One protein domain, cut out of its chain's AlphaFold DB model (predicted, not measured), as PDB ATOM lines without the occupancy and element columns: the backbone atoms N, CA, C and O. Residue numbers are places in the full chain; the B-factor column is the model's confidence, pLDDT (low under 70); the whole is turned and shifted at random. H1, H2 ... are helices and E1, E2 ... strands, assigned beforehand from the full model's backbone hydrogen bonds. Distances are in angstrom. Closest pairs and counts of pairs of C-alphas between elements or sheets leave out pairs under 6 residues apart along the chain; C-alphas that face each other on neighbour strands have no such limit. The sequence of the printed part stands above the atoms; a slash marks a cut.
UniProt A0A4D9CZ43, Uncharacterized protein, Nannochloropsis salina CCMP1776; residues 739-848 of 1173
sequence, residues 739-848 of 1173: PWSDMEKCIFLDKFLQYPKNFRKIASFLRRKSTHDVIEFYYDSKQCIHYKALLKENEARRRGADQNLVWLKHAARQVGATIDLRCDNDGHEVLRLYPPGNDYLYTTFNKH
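AT A GLANCE: This is residues 739 to 848 of the 1173 residues of an uncharacterized protein of Nannochloropsis salina CCMP1776 (UniProt A0A4D9CZ43). Helix H1 stands in the middle of an elongated cluster of crossed helices, with H2 and then H3 on one side of it and H4 and H5 on the other. A two-stranded hairpin, E1 and E2, packs by its base on H5 and makes the far end of the longest axis, while residues 835 to 848 fold back past the end of H1 at residue 742. The printed part has 110 residues, with five named helices and two named strands in the order H1, H2, H3, H4, H5, E1, E2; the sheet, E1 - E2, is antiparallel and the class is mostly helix. It is compact, with a radius of gyration of the C-alphas of 14.3 A, and spans 45 by 28 by 23 A.

IN THESE COORDINATES: H1, residues 742 to 754, is 18.6 A long and begins with C-alpha 742 at (112.075, -29.699, 258.697). H2 is residues 759 to 763. H3, residues 771 to 781, and H4, residues 787 to 797, each measure 15.2 A. H5, residues 806 to 815, is 14.7 A long and begins with C-alpha 806 at (102.867, -39.933, 244.247). E1, residues 818 to 823, is 15.9 A long. E2, residues 829 to 834, is 15.2 A long and ends with C-alpha 834 at (101.382, -27.425, 255.222).

HOW THE PARTS SIT: H1 is the hub, touching three other helices. It touches H2 with residues 748 to 752 alone; the closest C-alphas, of Lys 751 and Ile 762, are 5.7 A apart. H2 touches H3, closest at the C-alphas of Ala 763 and Thr 771, 5.3 A. H1 and H3 are close but not clearly touching, closest at the C-alphas of Phe 748 and Val 774, 7.8 A, and about perpendicular at 87 degrees. H1 touches H5 at a steep tilt of 38 degrees, opposite ways, closest at the C-alphas of Lys 745 and Val 815, 5.3 A. H1 and H4 only just touch, with 3 pairs of C-alphas within 8 A, by residue 753 of H1 alone; the closest are those of Leu 753 and Leu 791, 6.3 A. H4 touches H5 at a steep tilt of 53 degrees, opposite ways, closest at the C-alphas of Leu 790 and Trp 807, 5.1 A. The closest C-alphas of H5 and E1 are those of Ala 812 and Thr 818, 7.2 A. E1 and E2 form an antiparallel hairpin, with N 820 and O 832 at 2.9 A and N 830 and O 822 at 2.8 A, within hydrogen-bond range. Every O i to N i+4 pair is within that range in H1, H2, H3 and H4, and 5 of 6 are in H5.

THE WHOLE: The two C-alphas farthest apart, of His 772 and Asp 826, are 45.9 A apart. The printed part has no cut, and no link between named elements is long. Mean pLDDT of the printed part is 81.9; it is under 70 at residues 802 to 803, 820 to 832, 837 and 843 to 848.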
ATOM      1  N   PRO A 739     122.480 -28.948 262.134       86.44
ATOM      2  CA  PRO A 739     121.372 -29.867 261.883       86.44
ATOM      3  C   PRO A 739     120.329 -29.248 260.946       86.44
ATOM      4  O   PRO A 739     120.007 -28.064 261.037       86.44
ATOM      5  N   TRP A 740     119.789 -30.045 260.025       88.38
ATOM      6  CA  TRP A 740     118.731 -29.606 259.111       88.38
ATOM      7  C   TRP A 740     117.363 -29.628 259.798       88.38
ATOM      8  O   TRP A 740     116.894 -30.699 260.210       88.38
ATOM      9  N   SER A 741     116.690 -28.479 259.864       89.31
ATOM     10  CA  SER A 741     115.294 -28.416 260.309       89.31
ATOM     11  C   SER A 741     114.324 -28.885 259.227       89.31
ATOM     12  O   SER A 741     114.654 -28.950 258.042       89.31
ATOM     13  N   ASP A 742     113.114 -29.260 259.627       87.81
ATOM     14  CA  ASP A 742     112.075 -29.699 258.697       87.81
ATOM     15  C   ASP A 742     111.639 -28.546 257.769       87.81
ATOM     16  O   ASP A 742     111.389 -28.777 256.585       87.81
ATOM     17  N   MET A 743     111.664 -27.288 258.241       88.31
ATOM     18  CA  MET A 743     111.436 -26.122 257.376       88.31
ATOM     19  C   MET A 743     112.566 -25.947 256.353       88.31
ATOM     20  O   MET A 743     112.289 -25.779 255.167       88.31
ATOM     21  N   GLU A 744     113.835 -26.040 256.766       91.62
ATOM     22  CA  GLU A 744     114.983 -25.933 255.851       91.62
ATOM     23  C   GLU A 744     114.911 -26.998 254.738       91.62
ATOM     24  O   GLU A 744     115.171 -26.700 253.568       91.62
ATOM     25  N   LYS A 745     114.453 -28.218 255.061       90.69
ATOM     26  CA  LYS A 745     114.200 -29.298 254.085       90.69
ATOM     27  C   LYS A 745     113.019 -28.986 253.157       90.69
ATOM     28  O   LYS A 745     113.103 -29.257 251.959       90.69
ATOM     29  N   CYS A 746     111.928 -28.415 253.675       89.69
ATOM     30  CA  CYS A 746     110.790 -27.963 252.868       89.69
ATOM     31  C   CYS A 746     111.185 -26.842 251.892       89.69
ATOM     32  O   CYS A 746     110.859 -26.930 250.706       89.69
ATOM     33  N   ILE A 747     111.937 -25.839 252.358       91.50
ATOM     34  CA  ILE A 747     112.471 -24.747 251.532       91.50
ATOM     35  C   ILE A 747     113.414 -25.311 250.465       91.50
ATOM     36  O   ILE A 747     113.245 -24.998 249.287       91.50
ATOM     37  N   PHE A 748     114.349 -26.196 250.830       93.81
ATOM     38  CA  PHE A 748     115.202 -26.882 249.854       93.81
ATOM     39  C   PHE A 748     114.364 -27.574 248.768       93.81
ATOM     40  O   PHE A 748     114.658 -27.433 247.581       93.81
ATOM     41  N   LEU A 749     113.315 -28.312 249.150       92.38
ATOM     42  CA  LEU A 749     112.505 -29.099 248.219       92.38
ATOM     43  C   LEU A 749     111.729 -28.217 247.226       92.38
ATOM     44  O   LEU A 749     111.714 -28.517 246.030       92.38
ATOM     45  N   ASP A 750     111.138 -27.117 247.701       91.56
ATOM     46  CA  ASP A 750     110.502 -26.101 246.856       91.56
ATOM     47  C   ASP A 750     111.518 -25.444 245.906       91.56
ATOM     48  O   ASP A 750     111.363 -25.478 244.683       91.56
ATOM     49  N   LYS A 751     112.626 -24.915 246.436       94.06
ATOM     50  CA  LYS A 751     113.627 -24.222 245.609       94.06
ATOM     51  C   LYS A 751     114.350 -25.165 244.646       94.06
ATOM     52  O   LYS A 751     114.730 -24.726 243.562       94.06
ATOM     53  N   PHE A 752     114.458 -26.460 244.947       94.44
ATOM     54  CA  PHE A 752     114.926 -27.478 244.000       94.44
ATOM     55  C   PHE A 752     113.910 -27.755 242.876       94.44
ATOM     56  O   PHE A 752     114.309 -27.974 241.731       94.44
ATOM     57  N   LEU A 753     112.604 -27.726 243.167       91.75
ATOM     58  CA  LEU A 753     111.545 -27.843 242.154       91.75
ATOM     59  C   LEU A 753     111.482 -26.636 241.204       91.75
ATOM     60  O   LEU A 753     111.056 -26.797 240.056       91.75
ATOM     61  N   GLN A 754     111.909 -25.459 241.671       90.81
ATOM     62  CA  GLN A 754     112.016 -24.226 240.882       90.81
ATOM     63  C   GLN A 754     113.349 -24.130 240.116       90.81
ATOM     64  O   GLN A 754     113.361 -23.805 238.929       90.81
ATOM     65  N   TYR A 755     114.470 -24.444 240.775       92.94
ATOM     66  CA  TYR A 755     115.837 -24.237 240.282       92.94
ATOM     67  C   TYR A 755     116.670 -25.539 240.330       92.94
ATOM     68  O   TYR A 755     117.640 -25.639 241.090       92.94
ATOM     69  N   PRO A 756     116.321 -26.565 239.531       92.19
ATOM     70  CA  PRO A 756     116.915 -27.897 239.633       92.19
ATOM     71  C   PRO A 756     118.438 -27.880 239.446       92.19
ATOM     72  O   PRO A 756     118.941 -27.472 238.402       92.19
ATOM     73  N   LYS A 757     119.162 -28.390 240.453       89.44
ATOM     74  CA  LYS A 757     120.639 -28.412 240.572       89.44
ATOM     75  C   LYS A 757     121.351 -27.055 240.687       89.44
ATOM     76  O   LYS A 757     122.576 -27.042 240.774       89.44
ATOM     77  N   ASN A 758     120.650 -25.924 240.737       94.44
ATOM     78  CA  ASN A 758     121.289 -24.617 240.930       94.44
ATOM     79  C   ASN A 758     121.558 -24.369 242.423       94.44
ATOM     80  O   ASN A 758     121.009 -23.446 243.021       94.44
ATOM     81  N   PHE A 759     122.393 -25.215 243.036       95.88
ATOM     82  CA  PHE A 759     122.584 -25.289 244.490       95.88
ATOM     83  C   PHE A 759     122.970 -23.947 245.129       95.88
ATOM     84  O   PHE A 759     122.427 -23.606 246.173       95.88
ATOM     85  N   ARG A 760     123.786 -23.122 244.456       95.75
ATOM     86  CA  ARG A 760     124.128 -21.759 244.911       95.75
ATOM     87  C   ARG A 760     122.902 -20.840 245.058       95.75
ATOM     88  O   ARG A 760     122.859 -20.045 245.987       95.75
ATOM     89  N   LYS A 761     121.891 -20.976 244.184       94.81
ATOM     90  CA  LYS A 761     120.614 -20.241 244.279       94.81
ATOM     91  C   LYS A 761     119.627 -20.890 245.260       94.81
ATOM     92  O   LYS A 761     118.723 -20.220 245.734       94.81
ATOM     93  N   ILE A 762     119.784 -22.173 245.587       95.50
ATOM     94  CA  ILE A 762     119.010 -22.819 246.663       95.50
ATOM     95  C   ILE A 762     119.547 -22.365 248.032       95.50
ATOM     96  O   ILE A 762     118.761 -21.981 248.893       95.50
ATOM     97  N   ALA A 763     120.874 -22.316 248.199       95.75
ATOM     98  CA  ALA A 763     121.541 -21.860 249.421       95.75
ATOM     99  C   ALA A 763     121.194 -20.412 249.800       95.75
ATOM    100  O   ALA A 763     120.969 -20.132 250.971       95.75
ATOM    101  N   SER A 764     121.029 -19.502 248.831       95.19
ATOM    102  CA  SER A 764     120.609 -18.118 249.113       95.19
ATOM    103  C   SER A 764     119.206 -17.976 249.733       95.19
ATOM    104  O   SER A 764     118.864 -16.891 250.187       95.19
ATOM    105  N   PHE A 765     118.393 -19.041 249.781       93.25
ATOM    106  CA  PHE A 765     117.119 -19.063 250.517       93.25
ATOM    107  C   PHE A 765     117.225 -19.702 251.917       93.25
ATOM    108  O   PHE A 765     116.226 -19.771 252.629       93.25
ATOM    109  N   LEU A 766     118.406 -20.184 252.321       93.44
ATOM    110  CA  LEU A 766     118.629 -20.942 253.552       93.44
ATOM    111  C   LEU A 766     119.659 -20.219 254.431       93.44
ATOM    112  O   LEU A 766     120.856 -20.469 254.335       93.44
ATOM    113  N   ARG A 767     119.182 -19.335 255.320       87.38
ATOM    114  CA  ARG A 767     119.999 -18.390 256.120       87.38
ATOM    115  C   ARG A 767     121.208 -18.991 256.858       87.38
ATOM    116  O   ARG A 767     122.129 -18.252 257.175       87.38
ATOM    117  N   ARG A 768     121.192 -20.294 257.163       87.88
ATOM    118  CA  ARG A 768     122.239 -21.007 257.921       87.88
ATOM    119  C   ARG A 768     122.885 -22.170 257.157       87.88
ATOM    120  O   ARG A 768     123.599 -22.950 257.777       87.88
ATOM    121  N   LYS A 769     122.612 -22.349 255.857       91.75
ATOM    122  CA  LYS A 769     123.168 -23.461 255.059       91.75
ATOM    123  C   LYS A 769     124.062 -22.932 253.948       91.75
ATOM    124  O   LYS A 769     123.621 -22.151 253.105       91.75
ATOM    125  N   SER A 770     125.312 -23.379 253.920       93.81
ATOM    126  CA  SER A 770     126.239 -23.020 252.848       93.81
ATOM    127  C   SER A 770     125.876 -23.724 251.527       93.81
ATOM    128  O   SER A 770     125.051 -24.639 251.475       93.81
ATOM    129  N   THR A 771     126.524 -23.332 250.423       94.81
ATOM    130  CA  THR A 771     126.376 -24.072 249.155       94.81
ATOM    131  C   THR A 771     126.936 -25.501 249.250       94.81
ATOM    132  O   THR A 771     126.446 -26.366 248.529       94.81
ATOM    133  N   HIS A 772     127.893 -25.773 250.149       92.44
ATOM    134  CA  HIS A 772     128.361 -27.133 250.434       92.44
ATOM    135  C   HIS A 772     127.249 -27.962 251.083       92.44
ATOM    136  O   HIS A 772     126.845 -28.971 250.516       92.44
ATOM    137  N   ASP A 773     126.677 -27.486 252.191       91.25
ATOM    138  CA  ASP A 773     125.639 -28.173 252.972       91.25
ATOM    139  C   ASP A 773     124.428 -28.535 252.093       91.25
ATOM    140  O   ASP A 773     123.831 -29.600 252.220       91.25
ATOM    141  N   VAL A 774     124.066 -27.642 251.165       93.06
ATOM    142  CA  VAL A 774     122.972 -27.819 250.194       93.06
ATOM    143  C   VAL A 774     123.299 -28.871 249.124       93.06
ATOM    144  O   VAL A 774     122.393 -29.542 248.620       93.06
ATOM    145  N   ILE A 775     124.575 -29.040 248.767       93.00
ATOM    146  CA  ILE A 775     125.048 -30.108 247.879       93.00
ATOM    147  C   ILE A 775     125.102 -31.436 248.644       93.00
ATOM    148  O   ILE A 775     124.561 -32.427 248.161       93.00
ATOM    149  N   GLU A 776     125.691 -31.450 249.836       89.50
ATOM    150  CA  GLU A 776     125.773 -32.596 250.749       89.50
ATOM    151  C   GLU A 776     124.377 -33.175 251.026       89.50
ATOM    152  O   GLU A 776     124.091 -34.314 250.649       89.50
ATOM    153  N   PHE A 777     123.448 -32.332 251.496       90.62
ATOM    154  CA  PHE A 777     122.045 -32.694 251.689       90.62
ATOM    155  C   PHE A 777     121.405 -33.249 250.415       90.62
ATOM    156  O   PHE A 777     120.666 -34.230 250.487       90.62
ATOM    157  N   TYR A 778     121.678 -32.677 249.233       92.38
ATOM    158  CA  TYR A 778     121.178 -33.225 247.968       92.38
ATOM    159  C   TYR A 778     121.723 -34.632 247.688       92.38
ATOM    160  O   TYR A 778     120.964 -35.491 247.238       92.38
ATOM    161  N   TYR A 779     123.011 -34.895 247.917       90.81
ATOM    162  CA  TYR A 779     123.601 -36.207 247.638       90.81
ATOM    163  C   TYR A 779     123.116 -37.287 248.611       90.81
ATOM    164  O   TYR A 779     122.769 -38.375 248.141       90.81
ATOM    165  N   ASP A 780     122.981 -36.957 249.896       86.44
ATOM    166  CA  ASP A 780     122.323 -37.792 250.904       86.44
ATOM    167  C   ASP A 780     120.876 -38.109 250.488       86.44
ATOM    168  O   ASP A 780     120.471 -39.264 250.307       86.44
ATOM    169  N   SER A 781     120.068 -37.061 250.312       88.50
ATOM    170  CA  SER A 781     118.621 -37.167 250.087       88.50
ATOM    171  C   SER A 781     118.238 -37.782 248.751       88.50
ATOM    172  O   SER A 781     117.179 -38.389 248.645       88.50
ATOM    173  N   LYS A 782     119.100 -37.724 247.737       87.31
ATOM    174  CA  LYS A 782     118.878 -38.294 246.395       87.31
ATOM    175  C   LYS A 782     118.622 -39.806 246.377       87.31
ATOM    176  O   LYS A 782     118.132 -40.308 245.364       87.31
ATOM    177  N   GLN A 783     118.925 -40.525 247.461       84.12
ATOM    178  CA  GLN A 783     118.570 -41.939 247.618       84.12
ATOM    179  C   GLN A 783     117.144 -42.159 248.161       84.12
ATOM    180  O   GLN A 783     116.503 -43.130 247.764       84.12
ATOM    181  N   CYS A 784     116.618 -41.271 249.019       82.25
ATOM    182  CA  CYS A 784     115.268 -41.385 249.600       82.25
ATOM    183  C   CYS A 784     114.234 -40.421 248.981       82.25
ATOM    184  O   CYS A 784     113.030 -40.623 249.118       82.25
ATOM    185  N   ILE A 785     114.673 -39.388 248.262       89.12
ATOM    186  CA  ILE A 785     113.845 -38.442 247.517       89.12
ATOM    187  C   ILE A 785     114.183 -38.595 246.034       89.12
ATOM    188  O   ILE A 785     115.262 -38.235 245.561       89.12
ATOM    189  N   HIS A 786     113.235 -39.134 245.267       89.00
ATOM    190  CA  HIS A 786     113.409 -39.428 243.844       89.00
ATOM    191  C   HIS A 786     113.305 -38.160 242.976       89.00
ATOM    192  O   HIS A 786     112.405 -38.028 242.146       89.00
ATOM    193  N   TYR A 787     114.250 -37.229 243.135       90.75
ATOM    194  CA  TYR A 787     114.268 -35.906 242.494       90.75
ATOM    195  C   TYR A 787     113.964 -35.908 240.989       90.75
ATOM    196  O   TYR A 787     113.229 -35.050 240.511       90.75
ATOM    197  N   LYS A 788     114.471 -36.892 240.229       91.19
ATOM    198  CA  LYS A 788     114.174 -37.027 238.788       91.19
ATOM    199  C   LYS A 788     112.682 -37.262 238.505       91.19
ATOM    200  O   LYS A 788     112.157 -36.733 237.531       91.19
ATOM    201  N   ALA A 789     112.020 -38.075 239.326       89.38
ATOM    202  CA  ALA A 789     110.607 -38.399 239.172       89.38
ATOM    203  C   ALA A 789     109.717 -37.263 239.699       89.38
ATOM    204  O   ALA A 789     108.768 -36.872 239.025       89.38
ATOM    205  N   LEU A 790     110.105 -36.656 240.826       89.94
ATOM    206  CA  LEU A 790     109.459 -35.475 241.401       89.94
ATOM    207  C   LEU A 790     109.474 -34.267 240.441       89.94
ATOM    208  O   LEU A 790     108.458 -33.595 240.285       89.94
ATOM    209  N   LEU A 791     110.591 -34.015 239.744       91.56
ATOM    210  CA  LEU A 791     110.661 -32.981 238.703       91.56
ATOM    211  C   LEU A 791     109.725 -33.294 237.528       91.56
ATOM    212  O   LEU A 791     108.969 -32.420 237.109       91.56
ATOM    213  N   LYS A 792     109.713 -34.544 237.040       90.38
ATOM    214  CA  LYS A 792     108.814 -34.983 235.958       90.38
ATOM    215  C   LYS A 792     107.334 -34.826 236.339       90.38
ATOM    216  O   LYS A 792     106.537 -34.407 235.504       90.38
ATOM    217  N   GLU A 793     106.973 -35.129 237.585       88.81
ATOM    218  CA  GLU A 793     105.634 -34.897 238.136       88.81
ATOM    219  C   GLU A 793     105.309 -33.394 238.187       88.81
ATOM    220  O   GLU A 793     104.274 -32.970 237.678       88.81
ATOM    221  N   ASN A 794     106.220 -32.558 238.696       88.19
ATOM    222  CA  ASN A 794     106.023 -31.106 238.751       88.19
ATOM    223  C   ASN A 794     105.911 -30.452 237.358       88.19
ATOM    224  O   ASN A 794     105.182 -29.479 237.172       88.19
ATOM    225  N   GLU A 795     106.614 -30.974 236.353       88.38
ATOM    226  CA  GLU A 795     106.403 -30.574 234.962       88.38
ATOM    227  C   GLU A 795     105.066 -31.064 234.387       88.38
ATOM    228  O   GLU A 795     104.479 -30.369 233.563       88.38
ATOM    229  N   ALA A 796     104.584 -32.250 234.772       85.94
ATOM    230  CA  ALA A 796     103.292 -32.763 234.317       85.94
ATOM    231  C   ALA A 796     102.138 -31.891 234.842       85.94
ATOM    232  O   ALA A 796     101.292 -31.467 234.057       85.94
ATOM    233  N   ARG A 797     102.176 -31.511 236.128       83.62
ATOM    234  CA  ARG A 797     101.213 -30.572 236.734       83.62
ATOM    235  C   ARG A 797     101.199 -29.216 236.028       83.62
ATOM    236  O   ARG A 797     100.137 -28.716 235.682       83.62
ATOM    237  N   ARG A 798     102.377 -28.660 235.710       81.12
ATOM    238  CA  ARG A 798     102.506 -27.409 234.927       81.12
ATOM    239  C   ARG A 798     102.004 -27.509 233.478       81.12
ATOM    240  O   ARG A 798     101.906 -26.487 232.812       81.12
ATOM    241  N   ARG A 799     101.676 -28.711 232.988       84.50
ATOM    242  CA  ARG A 799     101.018 -28.958 231.691       84.50
ATOM    243  C   ARG A 799      99.533 -29.335 231.839       84.50
ATOM    244  O   ARG A 799      98.944 -29.802 230.871       84.50
ATOM    245  N   GLY A 800      98.945 -29.179 233.029       78.00
ATOM    246  CA  GLY A 800      97.547 -29.532 233.302       78.00
ATOM    247  C   GLY A 800      97.266 -31.039 233.348       78.00
ATOM    248  O   GLY A 800      96.127 -31.446 233.149       78.00
ATOM    249  N   ALA A 801      98.285 -31.881 233.564       74.88
ATOM    250  CA  ALA A 801      98.081 -33.319 233.738       74.88
ATOM    251  C   ALA A 801      97.592 -33.651 235.159       74.88
ATOM    252  O   ALA A 801      98.036 -33.045 236.134       74.88
ATOM    253  N   ASP A 802      96.699 -34.638 235.243       59.25
ATOM    254  CA  ASP A 802      95.847 -34.897 236.408       59.25
ATOM    255  C   ASP A 802      96.573 -35.510 237.638       59.25
ATOM    256  O   ASP A 802      97.724 -35.949 237.564       59.25
ATOM    257  N   GLN A 803      95.866 -35.520 238.774       64.44
ATOM    258  CA  GLN A 803      96.276 -35.501 240.194       64.44
ATOM    259  C   GLN A 803      97.168 -36.644 240.749       64.44
ATOM    260  O   GLN A 803      97.149 -36.925 241.950       64.44
ATOM    261  N   ASN A 804      98.000 -37.315 239.950       71.44
ATOM    262  CA  ASN A 804      98.868 -38.390 240.446       71.44
ATOM    263  C   ASN A 804     100.121 -37.855 241.182       71.44
ATOM    264  O   ASN A 804     101.233 -37.863 240.658       71.44
ATOM    265  N   LEU A 805      99.917 -37.377 242.415       81.88
ATOM    266  CA  LEU A 805     100.909 -36.719 243.278       81.88
ATOM    267  C   LEU A 805     101.817 -37.695 244.059       81.88
ATOM    268  O   LEU A 805     102.164 -37.423 245.208       81.88
ATOM    269  N   VAL A 806     102.158 -38.865 243.508       86.25
ATOM    270  CA  VAL A 806     102.867 -39.933 244.247       86.25
ATOM    271  C   VAL A 806     104.255 -39.505 244.732       86.25
ATOM    272  O   VAL A 806     104.595 -39.743 245.894       86.25
ATOM    273  N   TRP A 807     105.056 -38.843 243.897       88.31
ATOM    274  CA  TRP A 807     106.406 -38.428 244.275       88.31
ATOM    275  C   TRP A 807     106.387 -37.206 245.188       88.31
ATOM    276  O   TRP A 807     107.226 -37.138 246.086       88.31
ATOM    277  N   LEU A 808     105.417 -36.293 245.044       85.88
ATOM    278  CA  LEU A 808     105.203 -35.221 246.020       85.88
ATOM    279  C   LEU A 808     104.749 -35.776 247.382       85.88
ATOM    280  O   LEU A 808     105.355 -35.430 248.395       85.88
ATOM    281  N   LYS A 809     103.756 -36.685 247.413       85.56
ATOM    282  CA  LYS A 809     103.300 -37.393 248.630       85.56
ATOM    283  C   LYS A 809     104.468 -38.124 249.311       85.56
ATOM    284  O   LYS A 809     104.554 -38.120 250.538       85.56
ATOM    285  N   HIS A 810     105.391 -38.713 248.543       86.62
ATOM    286  CA  HIS A 810     106.600 -39.331 249.093       86.62
ATOM    287  C   HIS A 810     107.594 -38.298 249.643       86.62
ATOM    288  O   HIS A 810     108.007 -38.405 250.794       86.62
ATOM    289  N   ALA A 811     107.963 -37.284 248.854       88.00
ATOM    290  CA  ALA A 811     108.966 -36.294 249.243       88.00
ATOM    291  C   ALA A 811     108.544 -35.490 250.485       88.00
ATOM    292  O   ALA A 811     109.352 -35.324 251.396       88.00
ATOM    293  N   ALA A 812     107.270 -35.086 250.571       85.94
ATOM    294  CA  ALA A 812     106.688 -34.416 251.735       85.94
ATOM    295  C   ALA A 812     106.908 -35.204 253.044       85.94
ATOM    296  O   ALA A 812     107.383 -34.645 254.033       85.94
ATOM    297  N   ARG A 813     106.670 -36.526 253.020       84.25
ATOM    298  CA  ARG A 813     106.886 -37.428 254.170       84.25
ATOM    299  C   ARG A 813     108.355 -37.562 254.587       84.25
ATOM    300  O   ARG A 813     108.610 -37.852 255.752       84.25
ATOM    301  N   GLN A 814     109.301 -37.373 253.663       85.00
ATOM    302  CA  GLN A 814     110.740 -37.425 253.957       85.00
ATOM    303  C   GLN A 814     111.267 -36.099 254.535       85.00
ATOM    304  O   GLN A 814     112.165 -36.127 255.368       85.00
ATOM    305  N   VAL A 815     110.709 -34.948 254.128       83.31
ATOM    306  CA  VAL A 815     111.134 -33.619 254.631       83.31
ATOM    307  C   VAL A 815     110.428 -33.173 255.917       83.31
ATOM    308  O   VAL A 815     110.941 -32.298 256.604       83.31
ATOM    309  N   GLY A 816     109.284 -33.777 256.259       76.81
ATOM    310  CA  GLY A 816     108.510 -33.448 257.467       76.81
ATOM    311  C   GLY A 816     107.291 -32.558 257.224       76.81
ATOM    312  O   GLY A 816     106.666 -32.112 258.181       76.81
ATOM    313  N   ALA A 817     106.925 -32.319 255.963       79.62
ATOM    314  CA  ALA A 817     105.714 -31.576 255.625       79.62
ATOM    315  C   ALA A 817     104.463 -32.374 256.023       79.62
ATOM    316  O   ALA A 817     104.336 -33.562 255.701       79.62
ATOM    317  N   THR A 818     103.522 -31.707 256.690       72.62
ATOM    318  CA  THR A 818     102.228 -32.300 257.036       72.62
ATOM    319  C   THR A 818     101.336 -32.331 255.797       72.62
ATOM    320  O   THR A 818     101.257 -31.364 255.039       72.62
ATOM    321  N   ILE A 819     100.705 -33.484 255.558       73.38
ATOM    322  CA  ILE A 819      99.841 -33.720 254.399       73.38
ATOM    323  C   ILE A 819      98.397 -33.790 254.884       73.38
ATOM    324  O   ILE A 819      97.969 -34.837 255.371       73.38
ATOM    325  N   ASP A 820      97.648 -32.707 254.697       68.88
ATOM    326  CA  ASP A 820      96.192 -32.736 254.816       68.88
ATOM    327  C   ASP A 820      95.619 -33.279 253.501       68.88
ATOM    328  O   ASP A 820      95.814 -32.703 252.427       68.88
ATOM    329  N   LEU A 821      94.896 -34.395 253.592       61.78
ATOM    330  CA  LEU A 821      93.938 -34.807 252.571       61.78
ATOM    331  C   LEU A 821      92.573 -34.297 253.026       61.78
ATOM    332  O   LEU A 821      91.979 -34.858 253.945       61.78
ATOM    333  N   ARG A 822      92.097 -33.217 252.408       58.81
ATOM    334  CA  ARG A 822      90.717 -32.749 252.567       58.81
ATOM    335  C   ARG A 822      90.002 -32.896 251.240       58.81
ATOM    336  O   ARG A 822      90.613 -32.717 250.190       58.81
ATOM    337  N   CYS A 823      88.713 -33.190 251.293       48.16
ATOM    338  CA  CYS A 823      87.868 -32.930 250.143       48.16
ATOM    339  C   CYS A 823      87.625 -31.421 250.056       48.16
ATOM    340  O   CYS A 823      87.290 -30.800 251.069       48.16
ATOM    341  N   ASP A 824      87.766 -30.849 248.863       59.91
ATOM    342  CA  ASP A 824      87.129 -29.573 248.540       59.91
ATOM    343  C   ASP A 824      85.597 -29.732 248.597       59.91
ATOM    344  O   ASP A 824      85.072 -30.849 248.640       59.91
ATOM    345  N   ASN A 825      84.864 -28.614 248.574       55.19
ATOM    346  CA  ASN A 825      83.397 -28.603 248.671       55.19
ATOM    347  C   ASN A 825      82.707 -29.462 247.588       55.19
ATOM    348  O   ASN A 825      81.624 -29.991 247.829       55.19
ATOM    349  N   ASP A 826      83.356 -29.648 246.435       62.88
ATOM    350  CA  ASP A 826      82.888 -30.474 245.313       62.88
ATOM    351  C   ASP A 826      83.243 -31.976 245.449       62.88
ATOM    352  O   ASP A 826      82.994 -32.770 244.544       62.88
ATOM    353  N   GLY A 827      83.845 -32.392 246.570       52.97
ATOM    354  CA  GLY A 827      84.181 -33.791 246.868       52.97
ATOM    355  C   GLY A 827      85.535 -34.285 246.333       52.97
ATOM    356  O   GLY A 827      85.850 -35.465 246.483       52.97
ATOM    357  N   HIS A 828      86.351 -33.418 245.727       59.12
ATOM    358  CA  HIS A 828      87.678 -33.766 245.205       59.12
ATOM    359  C   HIS A 828      88.761 -33.778 246.301       59.12
ATOM    360  O   HIS A 828      88.881 -32.803 247.038       59.12
ATOM    361  N   GLU A 829      89.591 -34.833 246.385       56.00
ATOM    362  CA  GLU A 829      90.764 -34.883 247.285       56.00
ATOM    363  C   GLU A 829      91.807 -33.810 246.912       56.00
ATOM    364  O   GLU A 829      92.676 -34.031 246.062       56.00
ATOM    365  N   VAL A 830      91.803 -32.676 247.611       62.91
ATOM    366  CA  VAL A 830      92.880 -31.691 247.525       62.91
ATOM    367  C   VAL A 830      93.941 -31.986 248.578       62.91
ATOM    368  O   VAL A 830      93.734 -31.909 249.791       62.91
ATOM    369  N   LEU A 831      95.134 -32.305 248.080       66.38
ATOM    370  CA  LEU A 831      96.340 -32.424 248.884       66.38
ATOM    371  C   LEU A 831      96.855 -31.029 249.257       66.38
ATOM    372  O   LEU A 831      97.534 -30.385 248.455       66.38
ATOM    373  N   ARG A 832      96.615 -30.596 250.498       69.88
ATOM    374  CA  ARG A 832      97.378 -29.488 251.081       69.88
ATOM    375  C   ARG A 832      98.647 -30.019 251.731       69.88
ATOM    376  O   ARG A 832      98.608 -30.872 252.615       69.88
ATOM    377  N   LEU A 833      99.778 -29.464 251.307       71.81
ATOM    378  CA  LEU A 833     101.006 -29.507 252.089       71.81
ATOM    379  C   LEU A 833     101.037 -28.272 252.976       71.81
ATOM    380  O   LEU A 833     101.135 -27.158 252.461       71.81
ATOM    381  N   TYR A 834     100.995 -28.471 254.288       74.19
ATOM    382  CA  TYR A 834     101.382 -27.425 255.222       74.19
ATOM    383  C   TYR A 834     102.875 -27.601 255.544       74.19
ATOM    384  O   TYR A 834     103.309 -28.713 255.882       74.19
ATOM    385  N   PRO A 835     103.700 -26.543 255.420       73.88
ATOM    386  CA  PRO A 835     105.041 -26.579 255.981       73.88
ATOM    387  C   PRO A 835     104.946 -26.724 257.512       73.88
ATOM    388  O   PRO A 835     103.938 -26.325 258.104       73.88
ATOM    389  N   PRO A 836     105.967 -27.293 258.173       74.94
ATOM    390  CA  PRO A 836     106.037 -27.299 259.633       74.94
ATOM    391  C   PRO A 836     105.913 -25.862 260.161       74.94
ATOM    392  O   PRO A 836     106.637 -24.980 259.714       74.94
ATOM    393  N   GLY A 837     104.998 -25.614 261.101       67.31
ATOM    394  CA  GLY A 837     104.608 -24.252 261.505       67.31
ATOM    395  C   GLY A 837     105.668 -23.428 262.254       67.31
ATOM    396  O   GLY A 837     105.358 -22.329 262.699       67.31
ATOM    397  N   ASN A 838     106.881 -23.957 262.441       72.75
ATOM    398  CA  ASN A 838     108.007 -23.259 263.058       72.75
ATOM    399  C   ASN A 838     109.345 -23.902 262.631       72.75
ATOM    400  O   ASN A 838     109.433 -25.122 262.464       72.75
ATOM    401  N   ASP A 839     110.397 -23.093 262.521       71.00
ATOM    402  CA  ASP A 839     111.719 -23.472 261.995       71.00
ATOM    403  C   ASP A 839     112.505 -24.420 262.917       71.00
ATOM    404  O   ASP A 839     113.487 -25.021 262.487       71.00
ATOM    405  N   TYR A 840     112.066 -24.588 264.167       70.06
ATOM    406  CA  TYR A 840     112.676 -25.470 265.173       70.06
ATOM    407  C   TYR A 840     112.092 -26.894 265.193       70.06
ATOM    408  O   TYR A 840     112.375 -27.667 266.108       70.06
ATOM    409  N   LEU A 841     111.267 -27.267 264.211       72.31
ATOM    410  CA  LEU A 841     110.771 -28.637 264.082       72.31
ATOM    411  C   LEU A 841     111.840 -29.537 263.437       72.31
ATOM    412  O   LEU A 841     112.272 -29.312 262.310       72.31
ATOM    413  N   TYR A 842     112.253 -30.573 264.173       75.62
ATOM    414  CA  TYR A 842     113.268 -31.562 263.776       75.62
ATOM    415  C   TYR A 842     112.691 -32.997 263.754       75.62
ATOM    416  O   TYR A 842     113.392 -33.982 263.989       75.62
ATOM    417  N   THR A 843     111.395 -33.149 263.462       64.31
ATOM    418  CA  THR A 843     110.641 -34.424 263.489       64.31
ATOM    419  C   THR A 843     111.140 -35.466 262.476       64.31
ATOM    420  O   THR A 843     110.822 -36.661 262.578       64.31
ATOM    421  N   THR A 844     111.927 -35.031 261.486       69.88
ATOM    422  CA  THR A 844     112.613 -35.910 260.531       69.88
ATOM    423  C   THR A 844     114.119 -36.030 260.758       69.88
ATOM    424  O   THR A 844     114.792 -36.625 259.928       69.88
ATOM    425  N   PHE A 845     114.675 -35.558 261.881       68.12
ATOM    426  CA  PHE A 845     116.108 -35.706 262.187       68.12
ATOM    427  C   PHE A 845     116.561 -37.181 262.169       68.12
ATOM    428  O   PHE A 845     117.414 -37.562 261.375       68.12
ATOM    429  N   ASN A 846     115.867 -38.068 262.890       63.41
ATOM    430  CA  ASN A 846     116.127 -39.523 262.848       63.41
ATOM    431  C   ASN A 846     115.601 -40.223 261.571       63.41
ATOM    432  O   ASN A 846     115.719 -41.441 261.414       63.41
ATOM    433  N   LYS A 847     114.990 -39.465 260.652       61.84
ATOM    434  CA  LYS A 847     114.608 -39.904 259.300       61.84
ATOM    435  C   LYS A 847     115.532 -39.298 258.236       61.84
ATOM    436  O   LYS A 847     115.306 -39.540 257.054       61.84
ATOM    437  N   HIS A 848     116.551 -38.529 258.637       60.06
ATOM    438  CA  HIS A 848     117.415 -37.824 257.706       60.06
ATOM    439  C   HIS A 848     118.122 -38.837 256.797       60.06
ATOM    440  O   HIS A 848     118.627 -39.859 257.286       60.06
TER     441      HIS A 848